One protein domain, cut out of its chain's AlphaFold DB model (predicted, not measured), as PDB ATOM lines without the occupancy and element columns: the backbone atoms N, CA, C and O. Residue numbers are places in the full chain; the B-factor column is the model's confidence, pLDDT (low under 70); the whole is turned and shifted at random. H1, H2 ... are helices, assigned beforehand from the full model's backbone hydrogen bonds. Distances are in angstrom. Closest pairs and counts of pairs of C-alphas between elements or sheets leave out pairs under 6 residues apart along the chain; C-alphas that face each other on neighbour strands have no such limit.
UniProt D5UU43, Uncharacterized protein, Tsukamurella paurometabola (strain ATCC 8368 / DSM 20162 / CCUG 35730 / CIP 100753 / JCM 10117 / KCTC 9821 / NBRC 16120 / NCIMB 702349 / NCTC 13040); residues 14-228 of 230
ATOM      1  N   ARG A  14      94.308 161.570 170.691       90.56
ATOM      2  CA  ARG A  14      93.585 160.822 171.733       90.56
ATOM      3  C   ARG A  14      94.160 159.396 171.798       90.56
ATOM      4  O   ARG A  14      94.096 158.705 170.780       90.56
ATOM      5  N   PRO A  15      94.665 158.911 172.953       88.56
ATOM      6  CA  PRO A  15      95.374 157.629 173.025       88.56
ATOM      7  C   PRO A  15      94.585 156.436 172.469       88.56
ATOM      8  O   PRO A  15      95.129 155.656 171.697       88.56
ATOM      9  N   ALA A  16      93.289 156.334 172.783       91.75
ATOM     10  CA  ALA A  16      92.434 155.254 172.283       91.75
ATOM     11  C   ALA A  16      92.312 155.240 170.745       91.75
ATOM     12  O   ALA A  16      92.328 154.173 170.136       91.75
ATOM     13  N   VAL A  17      92.250 156.418 170.108       92.81
ATOM     14  CA  VAL A  17      92.188 156.543 168.641       92.81
ATOM     15  C   VAL A  17      93.534 156.166 168.024       92.81
ATOM     16  O   VAL A  17      93.572 155.376 167.085       92.81
ATOM     17  N   ALA A  18      94.642 156.669 168.579       92.44
ATOM     18  CA  ALA A  18      95.993 156.315 168.135       92.44
ATOM     19  C   ALA A  18      96.253 154.802 168.207       92.44
ATOM     20  O   ALA A  18      96.761 154.220 167.249       92.44
ATOM     21  N   ILE A  19      95.869 154.164 169.319       94.06
ATOM     22  CA  ILE A  19      95.992 152.716 169.524       94.06
ATOM     23  C   ILE A  19      95.117 151.958 168.520       94.06
ATOM     24  O   ILE A  19      95.616 151.048 167.866       94.06
ATOM     25  N   GLY A  20      93.852 152.354 168.336       96.62
ATOM     26  CA  GLY A  20      92.953 151.722 167.362       96.62
ATOM     27  C   GLY A  20      93.492 151.776 165.928       96.62
ATOM     28  O   GLY A  20      93.512 150.755 165.241       96.62
ATOM     29  N   VAL A  21      94.007 152.934 165.495       97.06
ATOM     30  CA  VAL A  21      94.636 153.088 164.171       97.06
ATOM     31  C   VAL A  21      95.911 152.247 164.062       97.06
ATOM     32  O   VAL A  21      96.082 151.537 163.073       97.06
ATOM     33  N   ALA A  22      96.788 152.269 165.071       96.50
ATOM     34  CA  ALA A  22      98.019 151.478 165.061       96.50
ATOM     35  C   ALA A  22      97.738 149.966 164.991       96.50
ATOM     36  O   ALA A  22      98.355 149.268 164.187       96.50
ATOM     37  N   LEU A  23      96.773 149.466 165.772       97.75
ATOM     38  CA  LEU A  23      96.341 148.065 165.729       97.75
ATOM     39  C   LEU A  23      95.733 147.698 164.369       97.75
ATOM     40  O   LEU A  23      96.069 146.646 163.830       97.75
ATOM     41  N   GLY A  24      94.910 148.571 163.780       98.31
ATOM     42  CA  GLY A  24      94.359 148.370 162.436       98.31
ATOM     43  C   GLY A  24      95.437 148.292 161.349       98.31
ATOM     44  O   GLY A  24      95.382 147.416 160.488       98.31
ATOM     45  N   LEU A  25      96.460 149.151 161.419       98.25
ATOM     46  CA  LEU A  25      97.602 149.127 160.496       98.25
ATOM     47  C   LEU A  25      98.474 147.872 160.674       98.25
ATOM     48  O   LEU A  25      98.888 147.279 159.680       98.25
ATOM     49  N   VAL A  26      98.728 147.435 161.915       98.06
ATOM     50  CA  VAL A  26      99.457 146.181 162.200       98.06
ATOM     51  C   VAL A  26      98.666 144.964 161.714       98.06
ATOM     52  O   VAL A  26      99.234 144.081 161.072       98.06
ATOM     53  N   PHE A  27      97.355 144.925 161.952       98.00
ATOM     54  CA  PHE A  27      96.487 143.867 161.436       98.00
ATOM     55  C   PHE A  27      96.499 143.837 159.902       98.00
ATOM     56  O   PHE A  27      96.697 142.776 159.312       98.00
ATOM     57  N   GLY A  28      96.386 145.000 159.249       97.94
ATOM     58  CA  GLY A  28      96.498 145.132 157.794       97.94
ATOM     59  C   GLY A  28      97.833 144.620 157.245       97.94
ATOM     60  O   GLY A  28      97.835 143.802 156.326       97.94
ATOM     61  N   PHE A  29      98.956 145.007 157.860       97.81
ATOM     62  CA  PHE A  29     100.307 144.547 157.503       97.81
ATOM     63  C   PHE A  29     100.463 143.016 157.559       97.81
ATOM     64  O   PHE A  29     101.166 142.432 156.732       97.81
ATOM     65  N   LEU A  30      99.823 142.362 158.533       96.94
ATOM     66  CA  LEU A  30      99.907 140.913 158.726       96.94
ATOM     67  C   LEU A  30      98.915 140.135 157.849       96.94
ATOM     68  O   LEU A  30      99.259 139.072 157.335       96.94
ATOM     69  N   VAL A  31      97.691 140.645 157.686       97.44
ATOM     70  CA  VAL A  31      96.566 139.887 157.117       97.44
ATOM     71  C   VAL A  31      96.301 140.217 155.651       97.44
ATOM     72  O   VAL A  31      96.001 139.299 154.893       97.44
ATOM     73  N   ALA A  32      96.435 141.471 155.209       96.94
ATOM     74  CA  ALA A  32      96.104 141.827 153.826       96.94
ATOM     75  C   ALA A  32      97.024 141.152 152.782       96.94
ATOM     76  O   ALA A  32      96.487 140.553 151.850       96.94
ATOM     77  N   PRO A  33      98.369 141.145 152.924       95.94
ATOM     78  CA  PRO A  33      99.251 140.523 151.933       95.94
ATOM     79  C   PRO A  33      98.944 139.038 151.641       95.94
ATOM     80  O   PRO A  33      98.753 138.714 150.468       95.94
ATOM     81  N   PRO A  34      98.815 138.128 152.638       94.25
ATOM     82  CA  PRO A  34      98.537 136.718 152.354       94.25
ATOM     83  C   PRO A  34      97.096 136.424 151.912       94.25
ATOM     84  O   PRO A  34      96.848 135.364 151.345       94.25
ATOM     85  N   GLN A  35      96.137 137.318 152.182       95.44
ATOM     86  CA  GLN A  35      94.763 137.176 151.675       95.44
ATOM     87  C   GLN A  35      94.636 137.636 150.217       95.44
ATOM     88  O   GLN A  35      93.774 137.143 149.500       95.44
ATOM     89  N   LEU A  36      95.485 138.573 149.782       94.69
ATOM     90  CA  LEU A  36      95.467 139.112 148.423       94.69
ATOM     91  C   LEU A  36      96.362 138.318 147.460       94.69
ATOM     92  O   LEU A  36      95.973 138.123 146.315       94.69
ATOM     93  N   MET A  37      97.544 137.875 147.907       95.75
ATOM     94  CA  MET A  37      98.583 137.298 147.033       95.75
ATOM     95  C   MET A  37      98.878 135.805 147.288       95.75
ATOM     96  O   MET A  37      99.696 135.219 146.588       95.75
ATOM     97  N   GLY A  38      98.231 135.183 148.282       91.56
ATOM     98  CA  GLY A  38      98.419 133.768 148.626       91.56
ATOM     99  C   GLY A  38      99.382 133.499 149.791       91.56
ATOM    100  O   GLY A  38      99.881 134.408 150.458       91.56
ATOM    101  N   ARG A  39      99.599 132.210 150.085       91.88
ATOM    102  CA  ARG A  39     100.423 131.721 151.217       91.88
ATOM    103  C   ARG A  39     101.437 130.643 150.827       91.88
ATOM    104  O   ARG A  39     102.329 130.346 151.610       91.88
ATOM    105  N   ASP A  40     101.317 130.082 149.633       94.06
ATOM    106  CA  ASP A  40     102.087 128.961 149.084       94.06
ATOM    107  C   ASP A  40     103.423 129.391 148.447       94.06
ATOM    108  O   ASP A  40     104.022 128.652 147.677       94.06
ATOM    109  N   PHE A  41     103.911 130.591 148.767       95.56
ATOM    110  CA  PHE A  41     105.094 131.204 148.157       95.56
ATOM    111  C   PHE A  41     106.354 130.320 148.175       95.56
ATOM    112  O   PHE A  41     107.040 130.246 147.159       95.56
ATOM    113  N   GLY A  42     106.632 129.603 149.271       94.94
ATOM    114  CA  GLY A  42     107.742 128.639 149.331       94.94
ATOM    115  C   GLY A  42     107.542 127.437 148.405       94.94
ATOM    116  O   GLY A  42     108.474 126.983 147.750       94.94
ATOM    117  N   ASP A  43     106.307 126.966 148.281       95.12
ATOM    118  CA  ASP A  43     105.918 125.786 147.502       95.12
ATOM    119  C   ASP A  43     105.749 126.107 146.006       95.12
ATOM    120  O   ASP A  43     105.814 125.223 145.148       95.12
ATOM    121  N   ARG A  44     105.629 127.399 145.679       96.69
ATOM    122  CA  ARG A  44     105.902 127.968 144.356       96.69
ATOM    123  C   ARG A  44     107.413 128.070 144.122       96.69
ATOM    124  O   ARG A  44     107.891 127.513 143.145       96.69
ATOM    125  N   ALA A  45     108.182 128.690 145.020       97.00
ATOM    126  CA  ALA A  45     109.629 128.876 144.848       97.00
ATOM    127  C   ALA A  45     110.370 127.556 144.570       97.00
ATOM    128  O   ALA A  45     111.061 127.446 143.555       97.00
ATOM    129  N   ARG A  46     110.150 126.521 145.391       95.38
ATOM    130  CA  ARG A  46     110.784 125.199 145.217       95.38
ATOM    131  C   ARG A  46     110.457 124.518 143.878       95.38
ATOM    132  O   ARG A  46     111.233 123.682 143.436       95.38
ATOM    133  N   ARG A  47     109.347 124.887 143.226       96.06
ATOM    134  CA  ARG A  47     108.917 124.360 141.919       96.06
ATOM    135  C   ARG A  47     109.379 125.219 140.738       96.06
ATOM    136  O   ARG A  47     109.708 124.677 139.692       96.06
ATOM    137  N   GLU A  48     109.390 126.545 140.880       97.88
ATOM    138  CA  GLU A  48     109.658 127.462 139.760       97.88
ATOM    139  C   GLU A  48     111.153 127.795 139.572       97.88
ATOM    140  O   GLU A  48     111.573 128.101 138.453       97.88
ATOM    141  N   PHE A  49     111.975 127.725 140.630       97.88
ATOM    142  CA  PHE A  49     113.422 127.973 140.528       97.88
ATOM    143  C   PHE A  49     114.221 126.881 139.793       97.88
ATOM    144  O   PHE A  49     115.081 127.257 138.991       97.88
ATOM    145  N   PRO A  50     113.976 125.567 139.986       97.31
ATOM    146  CA  PRO A  50     114.743 124.527 139.297       97.31
ATOM    147  C   PRO A  50     114.736 124.631 137.757       97.31
ATOM    148  O   PRO A  50     115.828 124.705 137.184       97.31
ATOM    149  N   PRO A  51     113.582 124.760 137.062       97.19
ATOM    150  CA  PRO A  51     113.570 124.885 135.603       97.19
ATOM    151  C   PRO A  51     114.138 126.223 135.102       97.19
ATOM    152  O   PRO A  51     114.591 126.301 133.960       97.19
ATOM    153  N   TYR A  52     114.153 127.273 135.930       98.19
ATOM    154  CA  TYR A  52     114.826 128.535 135.604       98.19
ATOM    155  C   TYR A  52     116.354 128.388 135.646       98.19
ATOM    156  O   TYR A  52     117.025 128.685 134.657       98.19
ATOM    157  N   ILE A  53     116.898 127.864 136.752       97.62
ATOM    158  CA  ILE A  53     118.344 127.665 136.935       97.62
ATOM    159  C   ILE A  53     118.889 126.688 135.885       97.62
ATOM    160  O   ILE A  53     119.868 126.999 135.208       97.62
ATOM    161  N   MET A  54     118.229 125.539 135.694       97.06
ATOM    162  CA  MET A  54     118.635 124.545 134.692       97.06
ATOM    163  C   MET A  54     118.434 125.034 133.253       97.06
ATOM    164  O   MET A  54     119.184 124.649 132.360       97.06
ATOM    165  N   GLY A  55     117.449 125.907 133.019       96.62
ATOM    166  CA  GLY A  55     117.223 126.534 131.719       96.62
ATOM    167  C   GLY A  55     118.303 127.546 131.322       96.62
ATOM    168  O   GLY A  55     118.399 127.875 130.141       96.62
ATOM    169  N   GLY A  56     119.087 128.062 132.277       96.19
ATOM    170  CA  GLY A  56     120.283 128.888 132.057       96.19
ATOM    171  C   GLY A  56     120.065 130.274 131.429       96.19
ATOM    172  O   GLY A  56     121.004 131.064 131.368       96.19
ATOM    173  N   ARG A  57     118.853 130.607 130.970       96.06
ATOM    174  CA  ARG A  57     118.509 131.884 130.318       96.06
ATOM    175  C   ARG A  57     118.123 132.954 131.342       96.06
ATOM    176  O   ARG A  57     117.462 132.648 132.324       96.06
ATOM    177  N   ALA A  58     118.456 134.214 131.060       92.62
ATOM    178  CA  ALA A  58     118.072 135.353 131.904       92.62
ATOM    179  C   ALA A  58     116.550 135.616 131.919       92.62
ATOM    180  O   ALA A  58     116.027 136.208 132.859       92.62
ATOM    181  N   ASP A  59     115.818 135.169 130.892       96.69
ATOM    182  CA  ASP A  59     114.360 135.281 130.851       96.69
ATOM    183  C   ASP A  59     113.698 134.389 131.910       96.69
ATOM    184  O   ASP A  59     113.739 133.160 131.820       96.69
ATOM    185  N   LEU A  60     113.003 135.012 132.868       97.31
ATOM    186  CA  LEU A  60     112.173 134.292 133.836       97.31
ATOM    187  C   LEU A  60     111.158 133.379 133.126       97.31
ATOM    188  O   LEU A  60     110.462 133.798 132.192       97.31
ATOM    189  N   THR A  61     111.019 132.148 133.627       97.69
ATOM    190  CA  THR A  61     109.932 131.240 133.232       97.69
ATOM    191  C   THR A  61     108.577 131.869 133.573       97.69
ATOM    192  O   THR A  61     108.482 132.738 134.439       97.69
ATOM    193  N   ALA A  62     107.497 131.446 132.907       97.50
ATOM    194  CA  ALA A  62     106.173 132.035 133.141       97.50
ATOM    195  C   ALA A  62     105.713 131.900 134.609       97.50
ATOM    196  O   ALA A  62     105.183 132.856 135.176       97.50
ATOM    197  N   GLY A  63     105.974 130.747 135.236       97.25
ATOM    198  CA  GLY A  63     105.655 130.512 136.643       97.25
ATOM    199  C   GLY A  63     106.555 131.293 137.606       97.25
ATOM    200  O   GLY A  63     106.035 131.910 138.537       97.25
ATOM    201  N   LEU A  64     107.867 131.385 137.341       98.25
ATOM    202  CA  LEU A  64     108.775 132.206 138.153       98.25
ATOM    203  C   LEU A  64     108.456 133.703 138.038       98.25
ATOM    204  O   LEU A  64     108.461 134.401 139.047       98.25
ATOM    205  N   ARG A  65     108.103 134.199 136.845       98.31
ATOM    206  CA  ARG A  65     107.645 135.587 136.657       98.31
ATOM    207  C   ARG A  65     106.384 135.869 137.474       98.31
ATOM    208  O   ARG A  65     106.353 136.848 138.207       98.31
ATOM    209  N   SER A  66     105.386 134.985 137.416       97.81
ATOM    210  CA  SER A  66     104.173 135.111 138.235       97.81
ATOM    211  C   SER A  66     104.478 135.086 139.739       97.81
ATOM    212  O   SER A  66     103.894 135.868 140.487       97.81
ATOM    213  N   LEU A  67     105.402 134.228 140.188       98.12
ATOM    214  CA  LEU A  67     105.865 134.199 141.578       98.12
ATOM    215  C   LEU A  67     106.509 135.533 141.991       98.12
ATOM    216  O   LEU A  67     106.134 136.093 143.018       98.12
ATOM    217  N   VAL A  68     107.437 136.047 141.182       97.88
ATOM    218  CA  VAL A  68     108.136 137.320 141.412       97.88
ATOM    219  C   VAL A  68     107.157 138.502 141.435       97.88
ATOM    220  O   VAL A  68     107.234 139.334 142.342       97.88
ATOM    221  N   ASP A  69     106.191 138.556 140.515       97.94
ATOM    222  CA  ASP A  69     105.170 139.613 140.461       97.94
ATOM    223  C   ASP A  69     104.280 139.626 141.719       97.94
ATOM    224  O   ASP A  69     104.043 140.682 142.317       97.94
ATOM    225  N   ASP A  70     103.795 138.458 142.150       97.88
ATOM    226  CA  ASP A  70     102.942 138.331 143.340       97.88
ATOM    227  C   ASP A  70     103.722 138.617 144.632       97.88
ATOM    228  O   ASP A  70     103.209 139.282 145.539       97.88
ATOM    229  N   TRP A  71     104.981 138.174 144.705       97.81
ATOM    230  CA  TRP A  71     105.876 138.435 145.834       97.81
ATOM    231  C   TRP A  71     106.230 139.926 145.956       97.81
ATOM    232  O   TRP A  71     106.176 140.502 147.047       97.81
ATOM    233  N   THR A  72     106.463 140.594 144.823       98.00
ATOM    234  CA  THR A  72     106.663 142.051 144.763       98.00
ATOM    235  C   THR A  72     105.436 142.789 145.304       98.00
ATOM    236  O   THR A  72     105.555 143.641 146.187       98.00
ATOM    237  N   ARG A  73     104.227 142.434 144.842       98.31
ATOM    238  CA  ARG A  73     102.966 143.029 145.330       98.31
ATOM    239  C   ARG A  73     102.750 142.781 146.824       98.31
ATOM    240  O   ARG A  73     102.367 143.707 147.543       98.31
ATOM    241  N   TYR A  74     103.031 141.568 147.301       98.19
ATOM    242  CA  TYR A  74     102.963 141.198 148.717       98.19
ATOM    243  C   TYR A  74     103.835 142.124 149.585       98.19
ATOM    244  O   TYR A  74     103.367 142.648 150.603       98.19
ATOM    245  N   HIS A  75     105.069 142.394 149.152       98.12
ATOM    246  CA  HIS A  75     105.965 143.330 149.828       98.12
ATOM    247  C   HIS A  75     105.520 144.795 149.706       98.12
ATOM    248  O   HIS A  75     105.536 145.508 150.711       98.12
ATOM    249  N   LEU A  76     105.044 145.248 148.542       98.50
ATOM    250  CA  LEU A  76     104.543 146.618 148.356       98.50
ATOM    251  C   LEU A  76     103.361 146.947 149.286       98.50
ATOM    252  O   LEU A  76     103.328 148.029 149.877       98.50
ATOM    253  N   ILE A  77     102.433 146.008 149.498       98.25
ATOM    254  CA  ILE A  77     101.336 146.173 150.470       98.25
ATOM    255  C   ILE A  77     101.907 146.397 151.882       98.25
ATOM    256  O   ILE A  77     101.480 147.308 152.596       98.25
ATOM    257  N   LYS A  78     102.917 145.613 152.281       98.12
ATOM    258  CA  LYS A  78     103.596 145.768 153.578       98.12
ATOM    259  C   LYS A  78     104.366 147.081 153.701       98.12
ATOM    260  O   LYS A  78     104.331 147.684 154.774       98.12
ATOM    261  N   VAL A  79     105.003 147.557 152.627       98.50
ATOM    262  CA  VAL A  79     105.654 148.879 152.571       98.50
ATOM    263  C   VAL A  79     104.649 149.985 152.903       98.50
ATOM    264  O   VAL A  79     104.934 150.803 153.775       98.50
ATOM    265  N   VAL A  80     103.451 149.976 152.302       98.50
ATOM    266  CA  VAL A  80     102.408 150.984 152.579       98.50
ATOM    267  C   VAL A  80     102.027 151.009 154.063       98.50
ATOM    268  O   VAL A  80     102.072 152.069 154.692       98.50
ATOM    269  N   PHE A  81     101.712 149.855 154.665       98.62
ATOM    270  CA  PHE A  81     101.372 149.799 156.093       98.62
ATOM    271  C   PHE A  81     102.542 150.212 157.003       98.62
ATOM    272  O   PHE A  81     102.329 150.918 157.992       98.62
ATOM    273  N   ALA A  82     103.776 149.823 156.669       98.38
ATOM    274  CA  ALA A  82     104.959 150.183 157.446       98.38
ATOM    275  C   ALA A  82     105.256 151.696 157.390       98.38
ATOM    276  O   ALA A  82     105.519 152.296 158.433       98.38
ATOM    277  N   VAL A  83     105.123 152.339 156.220       98.44
ATOM    278  CA  VAL A  83     105.225 153.807 156.080       98.44
ATOM    279  C   VAL A  83     104.179 154.513 156.946       98.44
ATOM    280  O   VAL A  83     104.524 155.441 157.680       98.44
ATOM    281  N   LEU A  84     102.920 154.060 156.918       98.44
ATOM    282  CA  LEU A  84     101.847 154.646 157.731       98.44
ATOM    283  C   LEU A  84     102.119 154.505 159.239       98.44
ATOM    284  O   LEU A  84     101.886 155.452 159.993       98.44
ATOM    285  N   LEU A  85     102.669 153.369 159.682       98.31
ATOM    286  CA  LEU A  85     103.074 153.153 161.076       98.31
ATOM    287  C   LEU A  85     104.255 154.043 161.499       98.31
ATOM    288  O   LEU A  85     104.211 154.628 162.585       98.31
ATOM    289  N   VAL A  86     105.282 154.197 160.652       97.56
ATOM    290  CA  VAL A  86     106.396 155.137 160.893       97.56
ATOM    291  C   VAL A  86     105.868 156.570 160.996       97.56
ATOM    292  O   VAL A  86     106.174 157.271 161.964       97.56
ATOM    293  N   ALA A  87     105.034 156.997 160.044       97.06
ATOM    294  CA  ALA A  87     104.457 158.339 160.015       97.06
ATOM    295  C   ALA A  87     103.598 158.625 161.259       97.06
ATOM    296  O   ALA A  87     103.760 159.674 161.884       97.06
ATOM    297  N   LEU A  88     102.745 157.679 161.670       96.94
ATOM    298  CA  LEU A  88     101.928 157.790 162.881       96.94
ATOM    299  C   LEU A  88     102.796 157.903 164.144       96.94
ATOM    300  O   LEU A  88     102.584 158.802 164.960       96.94
ATOM    301  N   ALA A  89     103.804 157.040 164.298       95.00
ATOM    302  CA  ALA A  89     104.697 157.072 165.454       95.00
ATOM    303  C   ALA A  89     105.489 158.392 165.541       95.00
ATOM    304  O   ALA A  89     105.606 158.970 166.626       95.00
ATOM    305  N   LEU A  90     105.976 158.915 164.409       93.38
ATOM    306  CA  LEU A  90     106.667 160.207 164.348       93.38
ATOM    307  C   LEU A  90     105.725 161.394 164.613       93.38
ATOM    308  O   LEU A  90     106.095 162.286 165.378       93.38
ATOM    309  N   TYR A  91     104.504 161.386 164.066       94.06
ATOM    310  CA  TYR A  91     103.473 162.411 164.302       94.06
ATOM    311  C   TYR A  91     103.097 162.540 165.788       94.06
ATOM    312  O   TYR A  91     102.922 163.647 166.312       94.06
ATOM    313  N   LEU A  92     103.025 161.405 166.488       91.94
ATOM    314  CA  LEU A  92     102.778 161.336 167.930       91.94
ATOM    315  C   LEU A  92     104.026 161.651 168.779       91.94
ATOM    316  O   LEU A  92     103.922 161.804 169.994       91.94
ATOM    317  N   GLY A  93     105.204 161.792 168.160       88.69
ATOM    318  CA  GLY A  93     106.474 162.087 168.835       88.69
ATOM    319  C   GLY A  93     107.207 160.861 169.397       88.69
ATOM    320  O   GLY A  93     108.261 161.011 170.022       88.69
ATOM    321  N   HIS A  94     106.711 159.647 169.153       89.50
ATOM    322  CA  HIS A  94     107.274 158.386 169.640       89.50
ATOM    323  C   HIS A  94     108.436 157.887 168.761       89.50
ATOM    324  O   HIS A  94     108.378 156.818 168.157       89.50
ATOM    325  N   ARG A  95     109.531 158.656 168.715       86.19
ATOM    326  CA  ARG A  95     110.720 158.378 167.879       86.19
ATOM    327  C   ARG A  95     111.310 156.977 168.060       86.19
ATOM    328  O   ARG A  95     111.645 156.337 167.075       86.19
ATOM    329  N   ALA A  96     111.412 156.493 169.300       83.69
ATOM    330  CA  ALA A  96     111.914 155.147 169.579       83.69
ATOM    331  C   ALA A  96     110.953 154.054 169.076       83.69
ATOM    332  O   ALA A  96     111.398 153.050 168.531       83.69
ATOM    333  N   LEU A  97     109.636 154.272 169.195       88.19
ATOM    334  CA  LEU A  97     108.620 153.343 168.695       88.19
ATOM    335  C   LEU A  97     108.622 153.279 167.162       88.19
ATOM    336  O   LEU A  97     108.409 152.208 166.611       88.19
ATOM    337  N   ALA A  98     108.923 154.395 166.485       92.81
ATOM    338  CA  ALA A  98     109.029 154.465 165.026       92.81
ATOM    339  C   ALA A  98     110.148 153.577 164.443       92.81
ATOM    340  O   ALA A  98     110.078 153.223 163.269       92.81
ATOM    341  N   LEU A  99     111.143 153.168 165.244       91.00
ATOM    342  CA  LEU A  99     112.210 152.262 164.801       91.00
ATOM    343  C   LEU A  99     111.681 150.860 164.452       91.00
ATOM    344  O   LEU A  99     112.181 150.239 163.519       91.00
ATOM    345  N   ILE A 100     110.646 150.374 165.146       92.75
ATOM    346  CA  ILE A 100     110.059 149.042 164.911       92.75
ATOM    347  C   ILE A 100     109.437 148.937 163.503       92.75
ATOM    348  O   ILE A 100     109.878 148.087 162.725       92.75
ATOM    349  N   PRO A 101     108.475 149.798 163.103       96.56
ATOM    350  CA  PRO A 101     107.958 149.784 161.742       96.56
ATOM    351  C   PRO A 101     108.983 150.282 160.714       96.56
ATOM    352  O   PRO A 101     108.845 149.936 159.547       96.56
ATOM    353  N   ALA A 102     110.032 151.023 161.103       96.25
ATOM    354  CA  ALA A 102     111.128 151.352 160.189       96.25
ATOM    355  C   ALA A 102     111.948 150.109 159.804       96.25
ATOM    356  O   ALA A 102     112.215 149.914 158.624       96.25
ATOM    357  N   VAL A 103     112.283 149.217 160.744       95.25
ATOM    358  CA  VAL A 103     112.933 147.933 160.410       95.25
ATOM    359  C   VAL A 103     112.019 147.068 159.534       95.25
ATOM    360  O   VAL A 103     112.477 146.500 158.544       95.25
ATOM    361  N   ALA A 104     110.714 147.031 159.827       97.12
ATOM    362  CA  ALA A 104     109.746 146.351 158.966       97.12
ATOM    363  C   ALA A 104     109.671 146.978 157.558       97.12
ATOM    364  O   ALA A 104     109.589 146.248 156.574       97.12
ATOM    365  N   LEU A 105     109.739 148.307 157.441       98.25
ATOM    366  CA  LEU A 105     109.778 149.015 156.160       98.25
ATOM    367  C   LEU A 105     111.014 148.612 155.348       98.25
ATOM    368  O   LEU A 105     110.862 148.158 154.218       98.25
ATOM    369  N   ILE A 106     112.207 148.695 155.944       97.31
ATOM    370  CA  ILE A 106     113.487 148.290 155.336       97.31
ATOM    371  C   ILE A 106     113.393 146.858 154.794       97.31
ATOM    372  O   ILE A 106     113.683 146.619 153.622       97.31
ATOM    373  N   ALA A 107     112.903 145.927 155.619       95.25
ATOM    374  CA  ALA A 107     112.777 144.519 155.259       95.25
ATOM    375  C   ALA A 107     111.819 144.254 154.082       95.25
ATOM    376  O   ALA A 107     111.996 143.272 153.367       95.25
ATOM    377  N   ASN A 108     110.818 145.115 153.865       98.00
ATOM    378  CA  ASN A 108     109.861 144.973 152.762       98.00
ATOM    379  C   ASN A 108     110.231 145.801 151.524       98.00
ATOM    380  O   ASN A 108     109.860 145.411 150.423       98.00
ATOM    381  N   VAL A 109     110.995 146.891 151.660       97.94
ATOM    382  CA  VAL A 109     111.530 147.625 150.501       97.94
ATOM    383  C   VAL A 109     112.534 146.759 149.742       97.94
ATOM    384  O   VAL A 109     112.393 146.613 148.534       97.94
ATOM    385  N   GLN A 110     113.485 146.112 150.429       94.19
ATOM    386  CA  GLN A 110     114.444 145.217 149.760       94.19
ATOM    387  C   GLN A 110     113.747 144.054 149.026       94.19
ATOM    388  O   GLN A 110     114.118 143.738 147.902       94.19
ATOM    389  N   GLY A 111     112.680 143.488 149.608       94.12
ATOM    390  CA  GLY A 111     111.912 142.400 148.993       94.12
ATOM    391  C   GLY A 111     111.052 142.814 147.794       94.12
ATOM    392  O   GLY A 111     110.684 141.965 146.989       94.12
ATOM    393  N   ALA A 112     110.749 144.108 147.651       96.69
ATOM    394  CA  ALA A 112     110.063 144.660 146.481       96.69
ATOM    395  C   ALA A 112     111.025 145.188 145.399       96.69
ATOM    396  O   ALA A 112     110.638 145.253 144.236       96.69
ATOM    397  N   VAL A 113     112.244 145.603 145.769       97.06
ATOM    398  CA  VAL A 113     113.237 146.179 144.839       97.06
ATOM    399  C   VAL A 113     114.141 145.113 144.216       97.06
ATOM    400  O   VAL A 113     114.496 145.254 143.051       97.06
ATOM    401  N   ALA A 114     114.467 144.051 144.958       97.44
ATOM    402  CA  ALA A 114     115.205 142.886 144.471       97.44
ATOM    403  C   ALA A 114     114.364 141.609 144.691       97.44
ATOM    404  O   ALA A 114     114.583 140.843 145.643       97.44
ATOM    405  N   PRO A 115     113.287 141.438 143.900       97.44
ATOM    406  CA  PRO A 115     112.262 140.445 144.178       97.44
ATOM    407  C   PRO A 115     112.660 139.031 143.741       97.44
ATOM    408  O   PRO A 115     112.046 138.080 144.224       97.44
ATOM    409  N   LEU A 116     113.670 138.858 142.879       98.00
ATOM    410  CA  LEU A 116     114.124 137.538 142.432       98.00
ATOM    411  C   LEU A 116     114.933 136.852 143.539       98.00
ATOM    412  O   LEU A 116     114.605 135.733 143.929       98.00
ATOM    413  N   SER A 117     115.919 137.537 144.117       97.12
ATOM    414  CA  SER A 117     116.689 137.060 145.271       97.12
ATOM    415  C   SER A 117     115.838 136.997 146.538       97.12
ATOM    416  O   SER A 117     115.985 136.066 147.334       97.12
ATOM    417  N   SER A 118     114.890 137.925 146.715       97.25
ATOM    418  CA  SER A 118     113.931 137.830 147.816       97.25
ATOM    419  C   SER A 118     113.013 136.611 147.668       97.25
ATOM    420  O   SER A 118     112.841 135.872 148.637       97.25
ATOM    421  N   ALA A 119     112.502 136.323 146.467       97.50
ATOM    422  CA  ALA A 119     111.741 135.101 146.223       97.50
ATOM    423  C   ALA A 119     112.614 133.839 146.343       97.50
ATOM    424  O   ALA A 119     112.145 132.819 146.838       97.50
ATOM    425  N   PHE A 120     113.893 133.897 145.962       97.38
ATOM    426  CA  PHE A 120     114.831 132.780 146.116       97.38
ATOM    427  C   PHE A 120     115.054 132.412 147.589       97.38
ATOM    428  O   PHE A 120     115.154 131.232 147.923       97.38
ATOM    429  N   SER A 121     115.011 133.391 148.499       95.25
ATOM    430  CA  SER A 121     115.108 133.136 149.945       95.25
ATOM    431  C   SER A 121     113.966 132.270 150.511       95.25
ATOM    432  O   SER A 121     114.129 131.666 151.569       95.25
ATOM    433  N   LEU A 122     112.844 132.140 149.787       95.31
ATOM    434  CA  LEU A 122     111.719 131.263 150.139       95.31
ATOM    435  C   LEU A 122     112.007 129.766 149.951       95.31
ATOM    436  O   LEU A 122     111.215 128.943 150.413       95.31
ATOM    437  N   VAL A 123     113.105 129.403 149.278       93.62
ATOM    438  CA  VAL A 123     113.602 128.016 149.259       93.62
ATOM    439  C   VAL A 123     114.029 127.585 150.670       93.62
ATOM    440  O   VAL A 123     113.783 126.445 151.059       93.62
ATOM    441  N   GLY A 124     114.556 128.522 151.468       86.19
ATOM    442  CA  GLY A 124     114.666 128.409 152.922       86.19
ATOM    443  C   GLY A 124     115.484 127.214 153.413       86.19
ATOM    444  O   GLY A 124     116.630 127.020 153.019       86.19
ATOM    445  N   ASP A 125     114.889 126.410 154.293       81.19
ATOM    446  CA  ASP A 125     115.504 125.215 154.886       81.19
ATOM    447  C   ASP A 125     115.875 124.138 153.851       81.19
ATOM    448  O   ASP A 125     116.679 123.253 154.139       81.19
ATOM    449  N   ARG A 126     115.326 124.218 152.631       83.25
ATOM    450  CA  ARG A 126     115.548 123.228 151.569       83.25
ATOM    451  C   ARG A 126     116.810 123.455 150.746       83.25
ATOM    452  O   ARG A 126     117.093 122.657 149.857       83.25
ATOM    453  N   PHE A 127     117.632 124.456 151.072       83.94
ATOM    454  CA  PHE A 127     118.993 124.507 150.528       83.94
ATOM    455  C   PHE A 127     119.819 123.264 150.924       83.94
ATOM    456  O   PHE A 127     120.654 122.832 150.131       83.94
ATOM    457  N   ALA A 128     119.533 122.637 152.070       81.69
ATOM    458  CA  ALA A 128     120.162 121.390 152.517       81.69
ATOM    459  C   ALA A 128     119.678 120.115 151.791       81.69
ATOM    460  O   ALA A 128     120.233 119.041 152.032       81.69
ATOM    461  N   GLU A 129     118.644 120.180 150.939       83.56
ATOM    462  CA  GLU A 129     118.173 118.991 150.213       83.56
ATOM    463  C   GLU A 129     119.262 118.457 149.269       83.56
ATOM    464  O   GLU A 129     119.963 119.212 148.587       83.56
ATOM    465  N   THR A 130     119.408 117.129 149.245       83.50
ATOM    466  CA  THR A 130     120.443 116.422 148.461       83.50
ATOM    467  C   THR A 130     119.866 115.619 147.297       83.50
ATOM    468  O   THR A 130     120.611 115.154 146.434       83.50
ATOM    469  N   ASP A 131     118.543 115.503 147.241       85.19
ATOM    470  CA  ASP A 131     117.767 114.729 146.289       85.19
ATOM    471  C   ASP A 131     116.674 115.569 145.598       85.19
ATOM    472  O   ASP A 131     116.246 116.620 146.069       85.19
ATOM    473  N   GLY A 132     116.242 115.114 144.420       91.81
ATOM    474  CA  GLY A 132     115.235 115.798 143.603       91.81
ATOM    475  C   GLY A 132     115.765 116.931 142.710       91.81
ATOM    476  O   GLY A 132     116.959 117.228 142.641       91.81
ATOM    477  N   GLU A 133     114.844 117.553 141.969       93.81
ATOM    478  CA  GLU A 133     115.152 118.558 140.938       93.81
ATOM    479  C   GLU A 133     115.757 119.843 141.529       93.81
ATOM    480  O   GLU A 133     116.677 120.428 140.954       93.81
ATOM    481  N   LEU A 134     115.290 120.250 142.714       94.00
ATOM    482  CA  LEU A 134     115.799 121.415 143.436       94.00
ATOM    483  C   LEU A 134     117.247 121.216 143.898       94.00
ATOM    484  O   LEU A 134     118.083 122.078 143.634       94.00
ATOM    485  N   ALA A 135     117.568 120.071 144.507       94.38
ATOM    486  CA  ALA A 135     118.935 119.748 144.906       94.38
ATOM    487  C   ALA A 135     119.890 119.718 143.703       94.38
ATOM    488  O   ALA A 135     120.990 120.276 143.770       94.38
ATOM    489  N   ALA A 136     119.451 119.150 142.572       95.50
ATOM    490  CA  ALA A 136     120.216 119.162 141.327       95.50
ATOM    491  C   ALA A 136     120.460 120.594 140.814       95.50
ATOM    492  O   ALA A 136     121.594 120.944 140.477       95.50
ATOM    493  N   ALA A 137     119.430 121.446 140.793       96.44
ATOM    494  CA  ALA A 137     119.545 122.833 140.338       96.44
ATOM    495  C   ALA A 137     120.468 123.666 141.243       96.44
ATOM    496  O   ALA A 137     121.332 124.394 140.751       96.44
ATOM    497  N   LEU A 138     120.352 123.505 142.565       95.94
ATOM    498  CA  LEU A 138     121.253 124.125 143.538       95.94
ATOM    499  C   LEU A 138     122.688 123.596 143.406       95.94
ATOM    500  O   LEU A 138     123.634 124.372 143.533       95.94
ATOM    501  N   GLY A 139     122.876 122.309 143.100       95.19
ATOM    502  CA  GLY A 139     124.179 121.727 142.768       95.19
ATOM    503  C   GLY A 139     124.823 122.393 141.547       95.19
ATOM    504  O   GLY A 139     125.964 122.854 141.631       95.19
ATOM    505  N   THR A 140     124.073 122.536 140.450       95.50
ATOM    506  CA  THR A 140     124.517 123.256 139.242       95.50
ATOM    507  C   THR A 140     124.848 124.723 139.548       95.50
ATOM    508  O   THR A 140     125.899 125.212 139.132       95.50
ATOM    509  N   MET A 141     124.011 125.421 140.324       96.62
ATOM    510  CA  MET A 141     124.251 126.812 140.733       96.62
ATOM    511  C   MET A 141     125.517 126.959 141.593       96.62
ATOM    512  O   MET A 141     126.334 127.836 141.321       96.62
ATOM    513  N   ARG A 142     125.729 126.081 142.584       96.12
ATOM    514  CA  ARG A 142     126.960 126.044 143.397       96.12
ATOM    515  C   ARG A 142     128.200 125.819 142.529       96.12
ATOM    516  O   ARG A 142     129.202 126.498 142.736       96.12
ATOM    517  N   GLY A 143     128.120 124.916 141.548       96.12
ATOM    518  CA  GLY A 143     129.196 124.663 140.587       96.12
ATOM    519  C   GLY A 143     129.554 125.897 139.753       96.12
ATOM    520  O   GLY A 143     130.729 126.244 139.658       96.12
ATOM    521  N   GLN A 144     128.552 126.605 139.223       96.81
ATOM    522  CA  GLN A 144     128.751 127.848 138.462       96.81
ATOM    523  C   GLN A 144     129.351 128.973 139.321       96.81
ATOM    524  O   GLN A 144     130.320 129.612 138.913       96.81
ATOM    525  N   LEU A 145     128.829 129.182 140.536       96.81
ATOM    526  CA  LEU A 145     129.333 130.201 141.467       96.81
ATOM    527  C   LEU A 145     130.773 129.916 141.923       96.81
ATOM    528  O   LEU A 145     131.568 130.845 142.043       96.81
ATOM    529  N   ALA A 146     131.125 128.649 142.159       96.56
ATOM    530  CA  ALA A 146     132.482 128.253 142.539       96.56
ATOM    531  C   ALA A 146     133.471 128.270 141.356       96.56
ATOM    532  O   ALA A 146     134.649 128.559 141.554       96.56
ATOM    533  N   GLY A 147     133.006 127.964 140.139       93.88
ATOM    534  CA  GLY A 147     133.820 127.975 138.919       93.88
ATOM    535  C   GLY A 147     134.018 129.360 138.292       93.88
ATOM    536  O   GLY A 147     134.927 129.535 137.490       93.88
ATOM    537  N   GLY A 148     133.180 130.344 138.640       89.25
ATOM    538  CA  GLY A 148     133.216 131.703 138.081       89.25
ATOM    539  C   GLY A 148     132.495 131.863 136.734       89.25
ATOM    540  O   GLY A 148     132.217 132.987 136.323       89.25
ATOM    541  N   GLU A 149     132.127 130.765 136.073       92.12
ATOM    542  CA  GLU A 149     131.345 130.759 134.833       92.12
ATOM    543  C   GLU A 149     129.846 130.624 135.143       92.12
ATOM    544  O   GLU A 149     129.293 129.527 135.245       92.12
ATOM    545  N   CYS A 150     129.172 131.762 135.319       95.94
ATOM    546  CA  CYS A 150     127.730 131.804 135.558       95.94
ATOM    547  C   CYS A 150     126.932 131.824 134.249       95.94
ATOM    548  O   CYS A 150     127.160 132.654 133.369       95.94
ATOM    549  N   SER A 151     125.928 130.951 134.153       97.75
ATOM    550  CA  SER A 151     124.879 131.058 133.135       97.75
ATOM    551  C   SER A 151     124.084 132.363 133.311       97.75
ATOM    552  O   SER A 151     123.961 132.840 134.442       97.75
ATOM    553  N   PRO A 152     123.484 132.932 132.248       98.25
ATOM    554  CA  PRO A 152     122.647 134.131 132.351       98.25
ATOM    555  C   PRO A 152     121.560 134.085 133.443       98.25
ATOM    556  O   PRO A 152     121.300 135.106 134.074       98.25
ATOM    557  N   ALA A 153     120.967 132.915 133.721       97.88
ATOM    558  CA  ALA A 153     120.006 132.734 134.817       97.88
ATOM    559  C   ALA A 153     120.626 132.967 136.212       97.88
ATOM    560  O   ALA A 153     120.035 133.639 137.063       97.88
ATOM    561  N   VAL A 154     121.822 132.414 136.446       98.06
ATOM    562  CA  VAL A 154     122.565 132.563 137.710       98.06
ATOM    563  C   VAL A 154     123.201 133.951 137.809       98.06
ATOM    564  O   VAL A 154     123.197 134.533 138.889       98.06
ATOM    565  N   GLY A 155     123.653 134.529 136.692       98.00
ATOM    566  CA  GLY A 155     124.108 135.922 136.619       98.00
ATOM    567  C   GLY A 155     123.029 136.901 137.087       98.00
ATOM    568  O   GLY A 155     123.271 137.680 138.001       98.00
ATOM    569  N   ALA A 156     121.799 136.771 136.579       98.06
ATOM    570  CA  ALA A 156     120.674 137.595 137.029       98.06
ATOM    571  C   ALA A 156     120.341 137.417 138.528       98.06
ATOM    572  O   ALA A 156     119.938 138.377 139.184       98.06
ATOM    573  N   LEU A 157     120.547 136.221 139.101       97.69
ATOM    574  CA  LEU A 157     120.432 135.997 140.551       97.69
ATOM    575  C   LEU A 157     121.555 136.685 141.348       97.69
ATOM    576  O   LEU A 157     121.291 137.179 142.440       97.69
ATOM    577  N   VAL A 158     122.784 136.730 140.824       98.06
ATOM    578  CA  VAL A 158     123.921 137.451 141.427       98.06
ATOM    579  C   VAL A 158     123.707 138.969 141.360       98.06
ATOM    580  O   VAL A 158     123.961 139.666 142.346       98.06
ATOM    581  N   ASP A 159     123.193 139.480 140.242       98.00
ATOM    582  CA  ASP A 159     122.901 140.904 140.049       98.00
ATOM    583  C   ASP A 159     121.764 141.380 140.972       98.00
ATOM    584  O   ASP A 159     121.914 142.386 141.672       98.00
ATOM    585  N   ASP A 160     120.650 140.641 141.051       98.25
ATOM    586  CA  ASP A 160     119.534 140.970 141.953       98.25
ATOM    587  C   ASP A 160     119.951 140.846 143.434       98.25
ATOM    588  O   ASP A 160     119.597 141.689 144.259       98.25
ATOM    589  N   PHE A 161     120.816 139.880 143.770       97.75
ATOM    590  CA  PHE A 161     121.369 139.716 145.121       97.75
ATOM    591  C   PHE A 161     122.289 140.885 145.502       97.75
ATOM    592  O   PHE A 161     122.244 141.384 146.630       97.75
ATOM    593  N   THR A 162     123.069 141.387 144.542       98.25
ATOM    594  CA  THR A 162     123.874 142.607 144.702       98.25
ATOM    595  C   THR A 162     122.981 143.811 145.005       98.25
ATOM    596  O   THR A 162     123.241 144.549 145.960       98.25
ATOM    597  N   TRP A 163     121.888 143.980 144.251       96.88
ATOM    598  CA  TRP A 163     120.905 145.041 144.489       96.88
ATOM    599  C   TRP A 163     120.205 144.916 145.843       96.88
ATOM    600  O   TRP A 163     120.088 145.920 146.550       96.88
ATOM    601  N   TYR A 164     119.806 143.707 146.243       96.81
ATOM    602  CA  TYR A 164     119.195 143.424 147.543       96.81
ATOM    603  C   TYR A 164     120.081 143.921 148.696       96.81
ATOM    604  O   TYR A 164     119.647 144.722 149.533       96.81
ATOM    605  N   HIS A 165     121.354 143.512 148.700       97.75
ATOM    606  CA  HIS A 165     122.311 143.891 149.738       97.75
ATOM    607  C   HIS A 165     122.700 145.378 149.680       97.75
ATOM    608  O   HIS A 165     122.816 146.016 150.730       97.75
ATOM    609  N   LEU A 166     122.819 145.977 148.490       97.94
ATOM    610  CA  LEU A 166     123.077 147.416 148.345       97.94
ATOM    611  C   LEU A 166     121.920 148.267 148.897       97.94
ATOM    612  O   LEU A 166     122.148 149.228 149.636       97.94
ATOM    613  N   VAL A 167     120.676 147.899 148.585       97.56
ATOM    614  CA  VAL A 167     119.465 148.574 149.079       97.56
ATOM    615  C   VAL A 167     119.367 148.462 150.603       97.56
ATOM    616  O   VAL A 167     119.122 149.470 151.277       97.56
ATOM    617  N   LEU A 168     119.647 147.281 151.169       96.88
ATOM    618  CA  LEU A 168     119.718 147.094 152.620       96.88
ATOM    619  C   LEU A 168     120.821 147.951 153.259       96.88
ATOM    620  O   LEU A 168     120.561 148.619 154.262       96.88
ATOM    621  N   ALA A 169     122.021 147.997 152.672       97.94
ATOM    622  CA  ALA A 169     123.125 148.826 153.158       97.94
ATOM    623  C   ALA A 169     122.766 150.321 153.190       97.94
ATOM    624  O   ALA A 169     122.970 150.979 154.212       97.94
ATOM    625  N   VAL A 170     122.188 150.861 152.112       98.31
ATOM    626  CA  VAL A 170     121.784 152.278 152.045       98.31
ATOM    627  C   VAL A 170     120.749 152.607 153.125       98.31
ATOM    628  O   VAL A 170     120.897 153.596 153.850       98.31
ATOM    629  N   MET A 171     119.722 151.768 153.286       97.81
ATOM    630  CA  MET A 171     118.672 152.012 154.277       97.81
ATOM    631  C   MET A 171     119.149 151.818 155.725       97.81
ATOM    632  O   MET A 171     118.797 152.618 156.595       97.81
ATOM    633  N   ALA A 172     119.973 150.802 155.996       96.38
ATOM    634  CA  ALA A 172     120.569 150.579 157.314       96.38
ATOM    635  C   ALA A 172     121.568 151.694 157.684       96.38
ATOM    636  O   ALA A 172     121.601 152.136 158.836       96.38
ATOM    637  N   GLY A 173     122.310 152.225 156.706       97.88
ATOM    638  CA  GLY A 173     123.184 153.384 156.882       97.88
ATOM    639  C   GLY A 173     122.396 154.654 157.214       97.88
ATOM    640  O   GLY A 173     122.719 155.354 158.177       97.88
ATOM    641  N   ALA A 174     121.298 154.915 156.499       97.44
ATOM    642  CA  ALA A 174     120.393 156.022 156.808       97.44
ATOM    643  C   ALA A 174     119.779 155.892 158.218       97.44
ATOM    644  O   ALA A 174     119.771 156.862 158.983       97.44
ATOM    645  N   LEU A 175     119.335 154.689 158.601       95.44
ATOM    646  CA  LEU A 175     118.834 154.401 159.949       95.44
ATOM    647  C   LEU A 175     119.910 154.650 161.018       95.44
ATOM    648  O   LEU A 175     119.633 155.303 162.024       95.44
ATOM    649  N   THR A 176     121.144 154.202 160.772       96.88
ATOM    650  CA  THR A 176     122.307 154.437 161.646       96.88
ATOM    651  C   THR A 176     122.510 155.932 161.896       96.88
ATOM    652  O   THR A 176     122.591 156.354 163.050       96.88
ATOM    653  N   ILE A 177     122.513 156.757 160.842       96.81
ATOM    654  CA  ILE A 177     122.676 158.218 160.944       96.81
ATOM    655  C   ILE A 177     121.548 158.850 161.779       96.81
ATOM    656  O   ILE A 177     121.816 159.667 162.667       96.81
ATOM    657  N   VAL A 178     120.292 158.443 161.557       93.38
ATOM    658  CA  VAL A 178     119.135 158.925 162.336       93.38
ATOM    659  C   VAL A 178     119.259 158.541 163.815       93.38
ATOM    660  O   VAL A 178     119.017 159.375 164.694       93.38
ATOM    661  N   MET A 179     119.676 157.309 164.111       92.62
ATOM    662  CA  MET A 179     119.864 156.838 165.485       92.62
ATOM    663  C   MET A 179     121.025 157.559 166.184       92.62
ATOM    664  O   MET A 179     120.861 157.980 167.330       92.62
ATOM    665  N   LEU A 180     122.150 157.807 165.504       95.00
ATOM    666  CA  LEU A 180     123.243 158.631 166.041       95.00
ATOM    667  C   LEU A 180     122.756 160.046 166.394       95.00
ATOM    668  O   LEU A 180     123.004 160.528 167.504       95.00
ATOM    669  N   ALA A 181     121.995 160.691 165.502       92.56
ATOM    670  CA  ALA A 181     121.427 162.015 165.755       92.56
ATOM    671  C   ALA A 181     120.482 162.022 166.975       92.56
ATOM    672  O   ALA A 181     120.553 162.927 167.812       92.56
ATOM    673  N   TYR A 182     119.629 161.004 167.124       89.69
ATOM    674  CA  TYR A 182     118.750 160.868 168.291       89.69
ATOM    675  C   TYR A 182     119.527 160.584 169.585       89.69
ATOM    676  O   TYR A 182     119.251 161.234 170.593       89.69
ATOM    677  N   GLY A 183     120.542 159.715 169.552       89.69
ATOM    678  CA  GLY A 183     121.416 159.440 170.696       89.69
ATOM    679  C   GLY A 183     122.131 160.696 171.206       89.69
ATOM    680  O   GLY A 183     122.138 160.962 172.409       89.69
ATOM    681  N   VAL A 184     122.643 161.535 170.297       91.19
ATOM    682  CA  VAL A 184     123.245 162.839 170.640       91.19
ATOM    683  C   VAL A 184     122.212 163.803 171.236       91.19
ATOM    684  O   VAL A 184     122.496 164.461 172.241       91.19
ATOM    685  N   VAL A 185     121.007 163.891 170.663       89.81
ATOM    686  CA  VAL A 185     119.935 164.770 171.174       89.81
ATOM    687  C   VAL A 185     119.464 164.346 172.568       89.81
ATOM    688  O   VAL A 185     119.302 165.206 173.436       89.81
ATOM    689  N   ASP A 186     119.273 163.052 172.817       88.88
ATOM    690  CA  ASP A 186     118.872 162.555 174.136       88.88
ATOM    691  C   ASP A 186     120.016 162.648 175.160       88.88
ATOM    692  O   ASP A 186     119.768 162.988 176.320       88.88
ATOM    693  N   GLY A 187     121.273 162.485 174.732       89.44
ATOM    694  CA  GLY A 187     122.455 162.769 175.552       89.44
ATOM    695  C   GLY A 187     122.496 164.228 176.023       89.44
ATOM    696  O   GLY A 187     122.599 164.485 177.223       89.44
ATOM    697  N   ARG A 188     122.296 165.185 175.103       92.06
ATOM    698  CA  ARG A 188     122.188 166.628 175.412       92.06
ATOM    699  C   ARG A 188     121.002 166.970 176.323       92.06
ATOM    700  O   ARG A 188     121.058 167.956 177.047       92.06
ATOM    701  N   ARG A 189     119.946 166.151 176.328       92.00
ATOM    702  CA  ARG A 189     118.779 166.267 177.229       92.00
ATOM    703  C   ARG A 189     118.964 165.532 178.567       92.00
ATOM    704  O   ARG A 189     117.989 165.318 179.282       92.00
ATOM    705  N   ASN A 190     120.192 165.115 178.888       90.81
ATOM    706  CA  ASN A 190     120.571 164.326 180.066       90.81
ATOM    707  C   ASN A 190     119.825 162.975 180.206       90.81
ATOM    708  O   ASN A 190     119.787 162.371 181.278       90.81
ATOM    709  N   ARG A 191     119.267 162.439 179.114       89.06
ATOM    710  CA  ARG A 191     118.544 161.154 179.079       89.06
ATOM    711  C   ARG A 191     119.509 159.985 178.863       89.06
ATOM    712  O   ARG A 191     119.325 159.173 177.960       89.06
ATOM    713  N   ARG A 192     120.551 159.895 179.699       88.88
ATOM    714  CA  ARG A 192     121.727 159.018 179.494       88.88
ATOM    715  C   ARG A 192     121.389 157.555 179.164       88.88
ATOM    716  O   ARG A 192     122.017 156.988 178.279       88.88
ATOM    717  N   ARG A 193     120.379 156.960 179.820       88.38
ATOM    718  CA  ARG A 193     119.927 155.578 179.543       88.38
ATOM    719  C   ARG A 193     119.389 155.408 178.115       88.38
ATOM    720  O   ARG A 193     119.763 154.460 177.435       88.38
ATOM    721  N   TRP A 194     118.557 156.345 177.656       86.31
ATOM    722  CA  TRP A 194     117.996 156.335 176.302       86.31
ATOM    723  C   TRP A 194     119.068 156.613 175.250       86.31
ATOM    724  O   TRP A 194     119.152 155.877 174.276       86.31
ATOM    725  N   ALA A 195     119.952 157.581 175.505       88.62
ATOM    726  CA  ALA A 195     121.103 157.851 174.646       88.62
ATOM    727  C   ALA A 195     121.980 156.600 174.456       88.62
ATOM    728  O   ALA A 195     122.277 156.232 173.322       88.62
ATOM    729  N   GLY A 196     122.332 155.903 175.544       89.44
ATOM    730  CA  GLY A 196     123.102 154.656 175.486       89.44
ATOM    731  C   GLY A 196     122.404 153.553 174.684       89.44
ATOM    732  O   GLY A 196     123.020 152.963 173.801       89.44
ATOM    733  N   ALA A 197     121.109 153.322 174.925       89.50
ATOM    734  CA  ALA A 197     120.329 152.333 174.177       89.50
ATOM    735  C   ALA A 197     120.236 152.663 172.672       89.50
ATOM    736  O   ALA A 197     120.395 151.779 171.831       89.50
ATOM    737  N   THR A 198     120.027 153.935 172.315       90.44
ATOM    738  CA  THR A 198     119.978 154.366 170.910       90.44
ATOM    739  C   THR A 198     121.340 154.246 170.224       90.44
ATOM    740  O   THR A 198     121.396 153.807 169.079       90.44
ATOM    741  N   LEU A 199     122.440 154.573 170.912       92.25
ATOM    742  CA  LEU A 199     123.796 154.417 170.372       92.25
ATOM    743  C   LEU A 199     124.189 152.941 170.198       92.25
ATOM    744  O   LEU A 199     124.800 152.600 169.189       92.25
ATOM    745  N   ALA A 200     123.785 152.054 171.114       93.12
ATOM    746  CA  ALA A 200     123.977 150.610 170.954       93.12
ATOM    747  C   ALA A 200     123.217 150.065 169.729       93.12
ATOM    748  O   ALA A 200     123.776 149.316 168.931       93.12
ATOM    749  N   GLY A 201     121.968 150.503 169.525       92.56
ATOM    750  CA  GLY A 201     121.203 150.168 168.322       92.56
ATOM    751  C   GLY A 201     121.813 150.742 167.034       92.56
ATOM    752  O   GLY A 201     121.832 150.058 166.015       92.56
ATOM    753  N   ALA A 202     122.374 151.956 167.084       95.25
ATOM    754  CA  ALA A 202     123.098 152.545 165.957       95.25
ATOM    755  C   ALA A 202     124.357 151.735 165.604       95.25
ATOM    756  O   ALA A 202     124.619 151.501 164.429       95.25
ATOM    757  N   ALA A 203     125.104 151.251 166.602       97.19
ATOM    758  CA  ALA A 203     126.254 150.376 166.378       97.19
ATOM    759  C   ALA A 203     125.841 149.043 165.725       97.19
ATOM    760  O   ALA A 203     126.480 148.611 164.768       97.19
ATOM    761  N   ALA A 204     124.739 148.427 166.169       96.06
ATOM    762  CA  ALA A 204     124.205 147.220 165.534       96.06
ATOM    763  C   ALA A 204     123.787 147.470 164.068       96.06
ATOM    764  O   ALA A 204     124.150 146.697 163.183       96.06
ATOM    765  N   ALA A 205     123.093 148.579 163.789       95.94
ATOM    766  CA  ALA A 205     122.729 148.974 162.427       95.94
ATOM    767  C   ALA A 205     123.961 149.283 161.547       95.94
ATOM    768  O   ALA A 205     123.966 148.948 160.361       95.94
ATOM    769  N   ALA A 206     125.035 149.835 162.124       97.94
ATOM    770  CA  ALA A 206     126.304 150.055 161.432       97.94
ATOM    771  C   ALA A 206     126.997 148.733 161.053       97.94
ATOM    772  O   ALA A 206     127.498 148.615 159.937       97.94
ATOM    773  N   VAL A 207     126.976 147.720 161.931       98.19
ATOM    774  CA  VAL A 207     127.493 146.372 161.617       98.19
ATOM    775  C   VAL A 207     126.692 145.734 160.482       98.19
ATOM    776  O   VAL A 207     127.289 145.240 159.528       98.19
ATOM    777  N   VAL A 208     125.356 145.808 160.529       97.19
ATOM    778  CA  VAL A 208     124.495 145.341 159.425       97.19
ATOM    779  C   VAL A 208     124.836 146.079 158.127       97.19
ATOM    780  O   VAL A 208     124.994 145.442 157.091       97.19
ATOM    781  N   THR A 209     125.018 147.401 158.178       98.19
ATOM    782  CA  THR A 209     125.413 148.213 157.014       98.19
ATOM    783  C   THR A 209     126.743 147.738 156.423       98.19
ATOM    784  O   THR A 209     126.817 147.470 155.227       98.19
ATOM    785  N   ALA A 210     127.777 147.573 157.253       98.25
ATOM    786  CA  ALA A 210     129.106 147.145 156.817       98.25
ATOM    787  C   ALA A 210     129.104 145.726 156.220       98.25
ATOM    788  O   ALA A 210     129.702 145.508 155.166       98.25
ATOM    789  N   ALA A 211     128.384 144.786 156.842       97.19
ATOM    790  CA  ALA A 211     128.222 143.433 156.316       97.19
ATOM    791  C   ALA A 211     127.554 143.445 154.930       97.19
ATOM    792  O   ALA A 211     128.056 142.821 154.000       97.19
ATOM    793  N   ASN A 212     126.484 144.228 154.762       97.88
ATOM    794  CA  ASN A 212     125.768 144.334 153.491       97.88
ATOM    795  C   ASN A 212     126.585 145.022 152.387       97.88
ATOM    796  O   ASN A 212     126.517 144.593 151.239       97.88
ATOM    797  N   ILE A 213     127.409 146.023 152.721       98.06
ATOM    798  CA  ILE A 213     128.388 146.589 151.776       98.06
ATOM    799  C   ILE A 213     129.384 145.507 151.339       98.06
ATOM    800  O   ILE A 213     129.642 145.372 150.146       98.06
ATOM    801  N   SER A 214     129.910 144.705 152.272       97.38
ATOM    802  CA  SER A 214     130.837 143.616 151.935       97.38
ATOM    803  C   SER A 214     130.190 142.577 151.015       97.38
ATOM    804  O   SER A 214     130.820 142.157 150.048       97.38
ATOM    805  N   THR A 215     128.935 142.193 151.270       97.31
ATOM    806  CA  THR A 215     128.199 141.251 150.413       97.31
ATOM    807  C   THR A 215     127.899 141.840 149.034       97.31
ATOM    808  O   THR A 215     128.084 141.149 148.042       97.31
ATOM    809  N   ALA A 216     127.515 143.117 148.934       97.25
ATOM    810  CA  ALA A 216     127.290 143.771 147.642       97.25
ATOM    811  C   ALA A 216     128.588 143.948 146.822       97.25
ATOM    812  O   ALA A 216     128.551 143.915 145.596       97.25
ATOM    813  N   LEU A 217     129.745 144.105 147.477       97.94
ATOM    814  CA  LEU A 217     131.055 144.144 146.809       97.94
ATOM    815  C   LEU A 217     131.586 142.750 146.429       97.94
ATOM    816  O   LEU A 217     132.450 142.644 145.560       97.94
ATOM    817  N   GLN A 218     131.103 141.688 147.080       96.88
ATOM    818  CA  GLN A 218     131.498 140.295 146.842       96.88
ATOM    819  C   GLN A 218     130.260 139.375 146.795       96.88
ATOM    820  O   GLN A 218     130.092 138.503 147.657       96.88
ATOM    821  N   PRO A 219     129.378 139.544 145.790       97.06
ATOM    822  CA  PRO A 219     128.071 138.893 145.779       97.06
ATOM    823  C   PRO A 219     128.164 137.388 145.520       97.06
ATOM    824  O   PRO A 219     127.397 136.634 146.107       97.06
ATOM    825  N   VAL A 220     129.132 136.926 144.719       97.25
ATOM    826  CA  VAL A 220     129.318 135.493 144.421       97.25
ATOM    827  C   VAL A 220     129.700 134.686 145.676       97.25
ATOM    828  O   VAL A 220     128.974 133.739 145.976       97.25
ATOM    829  N   PRO A 221     130.730 135.051 146.475       96.19
ATOM    830  CA  PRO A 221     130.985 134.396 147.762       96.19
ATOM    831  C   PRO A 221     129.807 134.474 148.741       96.19
ATOM    832  O   PRO A 221     129.524 133.495 149.429       96.19
ATOM    833  N   GLY A 222     129.098 135.609 148.791       94.88
ATOM    834  CA  GLY A 222     127.931 135.780 149.661       94.88
ATOM    835  C   GLY A 222     126.768 134.855 149.292       94.88
ATOM    836  O   GLY A 222     126.217 134.182 150.162       94.88
ATOM    837  N   LEU A 223     126.431 134.779 148.004       95.12
ATOM    838  CA  LEU A 223     125.361 133.928 147.486       95.12
ATOM    839  C   LEU A 223     125.734 132.443 147.558       95.12
ATOM    840  O   LEU A 223     124.890 131.629 147.922       95.12
ATOM    841  N   LEU A 224     126.997 132.094 147.279       95.38
ATOM    842  CA  LEU A 224     127.509 130.732 147.445       95.38
ATOM    843  C   LEU A 224     127.424 130.288 148.910       95.38
ATOM    844  O   LEU A 224     126.920 129.201 149.181       95.38
ATOM    845  N   GLY A 225     127.841 131.149 149.843       93.06
ATOM    846  CA  GLY A 225     127.694 130.914 151.277       93.06
ATOM    847  C   GLY A 225     126.231 130.733 151.684       93.06
ATOM    848  O   GLY A 225     125.922 129.784 152.394       93.06
ATOM    849  N   PHE A 226     125.319 131.568 151.174       91.00
ATOM    850  CA  PHE A 226     123.880 131.465 151.442       91.00
ATOM    851  C   PHE A 226     123.271 130.133 150.972       91.00
ATOM    852  O   PHE A 226     122.546 129.493 151.729       91.00
ATOM    853  N   VAL A 227     123.610 129.657 149.765       91.44
ATOM    854  CA  VAL A 227     123.145 128.339 149.278       91.44
ATOM    855  C   VAL A 227     123.927 127.157 149.867       91.44
ATOM    856  O   VAL A 227     123.646 126.012 149.516       91.44
ATOM    857  N   GLN A 228     124.926 127.397 150.716       88.12
ATOM    858  CA  GLN A 228     125.657 126.373 151.475       88.12
ATOM    859  C   GLN A 228     125.296 126.376 152.969       88.12
ATOM    860  O   GLN A 228     125.593 125.405 153.660       88.12
TER     861      GLN A 228
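Overview. This is residues 14 to 228 of the 230 residues of an uncharacterized protein of Tsukamurella paurometabola (strain ATCC 8368 / DSM 20162 / CCUG 35730 / CIP 100753 / JCM 10117 / KCTC 9821 / NBRC 16120 / NCIMB 702349 / NCTC 13040) (UniProt D5UU43). Five helices, H1, H3, H4, H7 and H8, stand side by side in a row, neighbours running opposite ways, and the shorter H2, H5, H6 and H9 gather at one end. The printed part has 215 residues with nine named helices, H1 to H9 along the chain, and no named strand; the class is all helix. It is only just compact, close to loose, with a radius of gyration of the C-alphas of 19.9 A, and spans 59 by 36 by 26 A.

Arrangement. H7, residues 152 to 188, and H8, residues 192 to 217, form a hairpin at 20 degrees, closest C-alphas Gly 183 and Ala 195, 4.3 A. H7 touches H4, residues 99 to 113, with residues 163 to 172 alone, closest C-alphas Tyr 164 and Gln 110, 5.5 A. H4 forms a hairpin with H3, residues 62 to 91, closest C-alphas Ala 112 and Thr 72, 4.6 A. H3 touches H1, residues 15 to 37, at 4 degrees, closest C-alphas Tyr 74 and Pro 33, 5.0 A. H5, residues 115 to 128, touches H2, residues 41 to 55, closest C-alphas Leu 122 and Gly 42, 4.8 A. H6, residues 132 to 147, touches H9, residues 219 to 226, closest C-alphas Leu 145 and Val 220, 6.1 A. Every O i to N i+4 pair is within hydrogen-bond range in H3, H6, H7, H8 and H9, against 17 of 19 in H1, 7 of 11 in H2, 10 of 11 in H4 and 3 of 10 in H5, where 8 of 11 O i to N i+3 pairs are.

Along the chain. H7 measures 53.9 A from C-alpha 152 at (122.647, 134.131, 132.351), H3 43.6 A, H8 37.1 A and H1 33.2 A. H9 ends at C-alpha 226, (123.880, 131.465, 151.442).

Size, cuts and confidence. The farthest C-alphas, Gly 55 and Asn 190, are 61.5 A apart. The printed part has no cut, no link is long, and no printed residue is under 70.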